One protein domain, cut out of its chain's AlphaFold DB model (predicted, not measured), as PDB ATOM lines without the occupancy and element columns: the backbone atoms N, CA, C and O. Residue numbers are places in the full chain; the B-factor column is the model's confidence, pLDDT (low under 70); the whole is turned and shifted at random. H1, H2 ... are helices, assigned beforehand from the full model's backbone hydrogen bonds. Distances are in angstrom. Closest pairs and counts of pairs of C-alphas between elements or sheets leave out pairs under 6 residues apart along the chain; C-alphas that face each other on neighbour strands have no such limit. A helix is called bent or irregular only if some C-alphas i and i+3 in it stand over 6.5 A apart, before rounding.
ATOM      1  N   GLU A  27       7.041  18.053  23.980       97.31
ATOM      2  CA  GLU A  27       5.620  17.697  24.010       97.31
ATOM      3  C   GLU A  27       4.736  18.915  23.692       97.31
ATOM      4  O   GLU A  27       3.806  18.828  22.890       97.31
ATOM      5  N   ALA A  28       5.051  20.082  24.263       97.94
ATOM      6  CA  ALA A  28       4.316  21.312  23.987       97.94
ATOM      7  C   ALA A  28       4.435  21.742  22.512       97.94
ATOM      8  O   ALA A  28       3.445  22.160  21.907       97.94
ATOM      9  N   ILE A  29       5.622  21.616  21.911       98.06
ATOM     10  CA  ILE A  29       5.847  21.918  20.488       98.06
ATOM     11  C   ILE A  29       5.062  20.954  19.592       98.06
ATOM     12  O   ILE A  29       4.456  21.387  18.608       98.06
ATOM     13  N   GLU A  30       5.035  19.664  19.920       98.38
ATOM     14  CA  GLU A  30       4.270  18.660  19.176       98.38
ATOM     15  C   GLU A  30       2.766  18.948  19.234       98.38
ATOM     16  O   GLU A  30       2.097  18.969  18.198       98.38
ATOM     17  N   GLN A  31       2.243  19.268  20.421       98.31
ATOM     18  CA  GLN A  31       0.842  19.655  20.599       98.31
ATOM     19  C   GLN A  31       0.489  20.909  19.789       98.31
ATOM     20  O   GLN A  31      -0.518  20.924  19.078       98.31
ATOM     21  N   LEU A  32       1.327  21.950  19.838       98.44
ATOM     22  CA  LEU A  32       1.122  23.170  19.051       98.44
ATOM     23  C   LEU A  32       1.160  22.893  17.546       98.44
ATOM     24  O   LEU A  32       0.324  23.409  16.805       98.44
ATOM     25  N   THR A  33       2.086  22.046  17.099       98.19
ATOM     26  CA  THR A  33       2.181  21.627  15.697       98.19
ATOM     27  C   THR A  33       0.907  20.908  15.251       98.19
ATOM     28  O   THR A  33       0.352  21.237  14.201       98.19
ATOM     29  N   GLY A  34       0.388  19.991  16.074       98.00
ATOM     30  CA  GLY A  34      -0.886  19.313  15.829       98.00
ATOM     31  C   GLY A  34      -2.063  20.287  15.728       98.00
ATOM     32  O   GLY A  34      -2.856  20.206  14.789       98.00
ATOM     33  N   CYS A  35      -2.143  21.264  16.635       98.44
ATOM     34  CA  CYS A  35      -3.166  22.311  16.594       98.44
ATOM     35  C   CYS A  35      -3.105  23.134  15.298       98.44
ATOM     36  O   CYS A  35      -4.136  23.399  14.679       98.44
ATOM     37  N   VAL A  36      -1.907  23.528  14.854       98.50
ATOM     38  CA  VAL A  36      -1.740  24.282  13.601       98.50
ATOM     39  C   VAL A  36      -2.139  23.443  12.385       98.50
ATOM     40  O   VAL A  36      -2.816  23.957  11.495       98.50
ATOM     41  N   ALA A  37      -1.804  22.150  12.361       98.38
ATOM     42  CA  ALA A  37      -2.231  21.248  11.291       98.38
ATOM     43  C   ALA A  37      -3.766  21.160  11.193       98.38
ATOM     44  O   ALA A  37      -4.326  21.355  10.114       98.38
ATOM     45  N   GLN A  38      -4.457  20.987  12.325       98.31
ATOM     46  CA  GLN A  38      -5.926  20.992  12.376       98.31
ATOM     47  C   GLN A  38      -6.520  22.319  11.879       98.31
ATOM     48  O   GLN A  38      -7.522  22.337  11.161       98.31
ATOM     49  N   LEU A  39      -5.899  23.454  12.221       98.44
ATOM     50  CA  LEU A  39      -6.335  24.759  11.721       98.44
ATOM     51  C   LEU A  39      -6.201  24.863  10.199       98.44
ATOM     52  O   LEU A  39      -7.113  25.380   9.551       98.44
ATOM     53  N   HIS A  40      -5.109  24.355   9.626       98.44
ATOM     54  CA  HIS A  40      -4.905  24.344   8.177       98.44
ATOM     55  C   HIS A  40      -5.959  23.487   7.463       98.44
ATOM     56  O   HIS A  40      -6.498  23.917   6.443       98.44
ATOM     57  N   GLU A  41      -6.319  22.326   8.014       98.31
ATOM     58  CA  GLU A  41      -7.396  21.484   7.473       98.31
ATOM     59  C   GLU A  41      -8.738  22.227   7.453       98.31
ATOM     60  O   GLU A  41      -9.421  22.275   6.426       98.31
ATOM     61  N   VAL A  42      -9.095  22.885   8.560       98.31
ATOM     62  CA  VAL A  42     -10.326  23.683   8.653       98.31
ATOM     63  C   VAL A  42     -10.307  24.850   7.669       98.31
ATOM     64  O   VAL A  42     -11.329  25.153   7.051       98.31
ATOM     65  N   GLN A  43      -9.171  25.526   7.510       98.38
ATOM     66  CA  GLN A  43      -9.028  26.622   6.551       98.38
ATOM     67  C   GLN A  43      -9.183  26.136   5.109       98.38
ATOM     68  O   GLN A  43      -9.919  26.757   4.342       98.38
ATOM     69  N   ALA A  44      -8.564  25.008   4.755       98.19
ATOM     70  CA  ALA A  44      -8.712  24.397   3.439       98.19
ATOM     71  C   ALA A  44     -10.171  23.999   3.166       98.19
ATOM     72  O   ALA A  44     -10.705  24.303   2.099       98.19
ATOM     73  N   ALA A  45     -10.846  23.395   4.148       97.56
ATOM     74  CA  ALA A  45     -12.263  23.062   4.044       97.56
ATOM     75  C   ALA A  45     -13.130  24.320   3.872       97.56
ATOM     76  O   ALA A  45     -13.989  24.363   2.996       97.56
ATOM     77  N   LYS A  46     -12.885  25.382   4.651       97.38
ATOM     78  CA  LYS A  46     -13.598  26.664   4.516       97.38
ATOM     79  C   LYS A  46     -13.390  27.305   3.147       97.38
ATOM     80  O   LYS A  46     -14.350  27.825   2.584       97.38
ATOM     81  N   ALA A  47     -12.173  27.256   2.611       97.94
ATOM     82  CA  ALA A  47     -11.877  27.768   1.279       97.94
ATOM     83  C   ALA A  47     -12.684  27.021   0.207       97.94
ATOM     84  O   ALA A  47     -13.299  27.661  -0.640       97.94
ATOM     85  N   GLN A  48     -12.763  25.690   0.290       96.88
ATOM     86  CA  GLN A  48     -13.587  24.884  -0.618       96.88
ATOM     87  C   GLN A  48     -15.087  25.153  -0.440       96.88
ATOM     88  O   GLN A  48     -15.821  25.277  -1.416       96.88
ATOM     89  N   LEU A  49     -15.561  25.304   0.799       94.81
ATOM     90  CA  LEU A  49     -16.957  25.661   1.062       94.81
ATOM     91  C   LEU A  49     -17.325  27.020   0.451       94.81
ATOM     92  O   LEU A  49     -18.434  27.179  -0.053       94.81
ATOM     93  N   ALA A  50     -16.403  27.985   0.463       96.06
ATOM     94  CA  ALA A  50     -16.624  29.310  -0.109       96.06
ATOM     95  C   ALA A  50     -16.763  29.301  -1.641       96.06
ATOM     96  O   ALA A  50     -17.325  30.243  -2.195       96.06
ATOM     97  N   THR A  51     -16.280  28.259  -2.327       96.81
ATOM     98  CA  THR A  51     -16.428  28.124  -3.785       96.81
ATOM     99  C   THR A  51     -17.732  27.452  -4.204       96.81
ATOM    100  O   THR A  51     -18.029  27.414  -5.395       96.81
ATOM    101  N   LEU A  52     -18.508  26.910  -3.259       96.94
ATOM    102  CA  LEU A  52     -19.747  26.206  -3.575       96.94
ATOM    103  C   LEU A  52     -20.835  27.159  -4.065       96.94
ATOM    104  O   LEU A  52     -21.067  28.241  -3.522       96.94
ATOM    105  N   THR A  53     -21.576  26.697  -5.059       96.81
ATOM    106  CA  THR A  53     -22.776  27.365  -5.546       96.81
ATOM    107  C   THR A  53     -23.960  27.144  -4.595       96.81
ATOM    108  O   THR A  53     -24.037  26.131  -3.890       96.81
ATOM    109  N   PRO A  54     -24.975  28.027  -4.614       95.50
ATOM    110  CA  PRO A  54     -26.196  27.819  -3.835       95.50
ATOM    111  C   PRO A  54     -26.922  26.496  -4.136       95.50
ATOM    112  O   PRO A  54     -27.627  25.974  -3.271       95.50
ATOM    113  N   ALA A  55     -26.788  25.957  -5.353       96.75
ATOM    114  CA  ALA A  55     -27.373  24.672  -5.730       96.75
ATOM    115  C   ALA A  55     -26.668  23.505  -5.022       96.75
ATOM    116  O   ALA A  55     -27.339  22.667  -4.422       96.75
ATOM    117  N   GLU A  56     -25.334  23.502  -5.016       96.50
ATOM    118  CA  GLU A  56     -24.525  22.495  -4.317       96.50
ATOM    119  C   GLU A  56     -24.754  22.542  -2.804       96.50
ATOM    120  O   GLU A  56     -24.949  21.504  -2.173       96.50
ATOM    121  N   VAL A  57     -24.827  23.744  -2.222       94.56
ATOM    122  CA  VAL A  57     -25.138  23.911  -0.794       94.56
ATOM    123  C   VAL A  57     -26.523  23.343  -0.461       94.56
ATOM    124  O   VAL A  57     -26.677  22.652   0.548       94.56
ATOM    125  N   ARG A  58     -27.535  23.591  -1.306       93.69
ATOM    126  CA  ARG A  58     -28.888  23.048  -1.111       93.69
ATOM    127  C   ARG A  58     -28.901  21.521  -1.195       93.69
ATOM    128  O   ARG A  58     -29.446  20.891  -0.294       93.69
ATOM    129  N   ALA A  59     -28.248  20.939  -2.200       94.62
ATOM    130  CA  ALA A  59     -28.136  19.487  -2.339       94.62
ATOM    131  C   ALA A  59     -27.440  18.846  -1.121       94.62
ATOM    132  O   ALA A  59     -27.921  17.853  -0.577       94.62
ATOM    133  N   ALA A  60     -26.359  19.456  -0.621       92.81
ATOM    134  CA  ALA A  60     -25.659  18.982   0.574       92.81
ATOM    135  C   ALA A  60     -26.520  19.071   1.852       92.81
ATOM    136  O   ALA A  60     -26.422  18.219   2.741       92.81
ATOM    137  N   LEU A  61     -27.368  20.098   1.978       93.56
ATOM    138  CA  LEU A  61     -28.324  20.220   3.086       93.56
ATOM    139  C   LEU A  61     -29.431  19.162   3.007       93.56
ATOM    140  O   LEU A  61     -29.773  18.574   4.031       93.56
ATOM    141  N   GLU A  62     -29.966  18.901   1.815       94.38
ATOM    142  CA  GLU A  62     -30.989  17.875   1.591       94.38
ATOM    143  C   GLU A  62     -30.458  16.471   1.878       94.38
ATOM    144  O   GLU A  62     -31.113  15.718   2.597       94.38
ATOM    145  N   PHE A  63     -29.243  16.160   1.414       91.62
ATOM    146  CA  PHE A  63     -28.556  14.906   1.723       91.62
ATOM    147  C   PHE A  63     -28.392  14.706   3.234       91.62
ATOM    148  O   PHE A  63     -28.790  13.682   3.786       91.62
ATOM    149  N   ARG A  64     -27.880  15.725   3.936       90.38
ATOM    150  CA  ARG A  64     -27.717  15.686   5.396       90.38
ATOM    151  C   ARG A  64     -29.049  15.521   6.126       90.38
ATOM    152  O   ARG A  64     -29.108  14.813   7.125       90.38
ATOM    153  N   ARG A  65     -30.117  16.158   5.642       88.31
ATOM    154  CA  ARG A  65     -31.463  16.007   6.209       88.31
ATOM    155  C   ARG A  65     -31.997  14.583   6.026       88.31
ATOM    156  O   ARG A  65     -32.608  14.070   6.955       88.31
ATOM    157  N   GLY A  66     -31.746  13.955   4.875       82.69
ATOM    158  CA  GLY A  66     -32.086  12.550   4.629       82.69
ATOM    159  C   GLY A  66     -31.383  11.604   5.604       82.69
ATOM    160  O   GLY A  66     -32.045  10.814   6.262       82.69
ATOM    161  N   ALA A  67     -30.074  11.781   5.800       75.88
ATOM    162  CA  ALA A  67     -29.284  10.958   6.723       75.88
ATOM    163  C   ALA A  67     -29.708  11.084   8.201       75.88
ATOM    164  O   ALA A  67     -29.556  10.144   8.973       75.88
ATOM    165  N   ILE A  68     -30.250  12.237   8.613       74.50
ATOM    166  CA  ILE A  68     -30.788  12.436   9.973       74.50
ATOM    167  C   ILE A  68     -32.184  11.802  10.118       74.50
ATOM    168  O   ILE A  68     -32.544  11.361  11.207       74.50
ATOM    169  N   GLY A  69     -32.967  11.739   9.036       62.00
ATOM    170  CA  GLY A  69     -34.307  11.143   9.024       62.00
ATOM    171  C   GLY A  69     -34.330   9.609   9.047       62.00
ATOM    172  O   GLY A  69     -35.349   9.042   9.417       62.00
ATOM    173  N   GLU A  70     -33.226   8.946   8.696       56.50
ATOM    174  CA  GLU A  70     -33.082   7.478   8.745       56.50
ATOM    175  C   GLU A  70     -32.663   6.943  10.131       56.50
ATOM    176  O   GLU A  70     -32.585   5.735  10.330       56.50
ATOM    177  N   ALA A  71     -32.405   7.827  11.101       55.50
ATOM    178  CA  ALA A  71     -31.991   7.465  12.459       55.50
ATOM    179  C   ALA A  71     -33.156   7.366  13.475       55.50
ATOM    180  O   ALA A  71     -32.917   7.492  14.678       55.50
TER     181      ALA A  71
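What this domain is: This is residues 27 to 71 of the 72 residues of an uncharacterized protein of Actinobacteria bacterium (UniProt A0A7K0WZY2). Two straight helices make a wide, open V: the longer arm, H1, comes first, a tight link of residues 51 to 53 makes the corner, and H2 runs away from it as the shorter arm. The arms have no contact with each other, and the V is flat, its C-alphas spanning 43 by 29 by 5 A. The printed part has 45 residues with two named helices, H1 then H2, and no named strand; its class is all helix. It is extended, with a radius of gyration of the C-alphas of 16.1 A.

Where its parts are: Find C-alpha 27 at (5.620, 17.697, 24.010), where H1 begins; H1 holds residues 27 to 50, is 34.8 A long from first to last C-alpha, and ends with C-alpha 50 at (-16.624, 29.310, -0.109). After residues 51 to 53, find C-alpha 54 at (-26.196, 27.819, -3.835), where H2 begins. H2 holds residues 54 to 69, 22.6 A from first to last C-alpha, and ends at (-34.307, 11.143, 9.024).

How they stand to each other: Compare these ends: along H1 z goes from 24.010 to -0.109, while along H2 it turns back from -3.835 to 9.024. H1 and H2 are apart, with no C-alpha of the one within 8 A of the other. Look at their backbones and you find each O i to N i+4 pair in H1 and H2 within hydrogen-bond range. Neither helix is bent.

The domain as a whole: The two C-alphas farthest apart are those of Glu 27 and Ala 55, at 45.0 A; those of the first and last printed residues, Glu 27 and Ala 71, are 40.7 A apart. Residues 27 to 48, 50 to 56 and 58 to 71 stand free. The printed part has no cut, and the link from H1 to H2 is tight. In the B-factor column the mean pLDDT of the printed part is 92.7, and residues 69 to 71 are under 70.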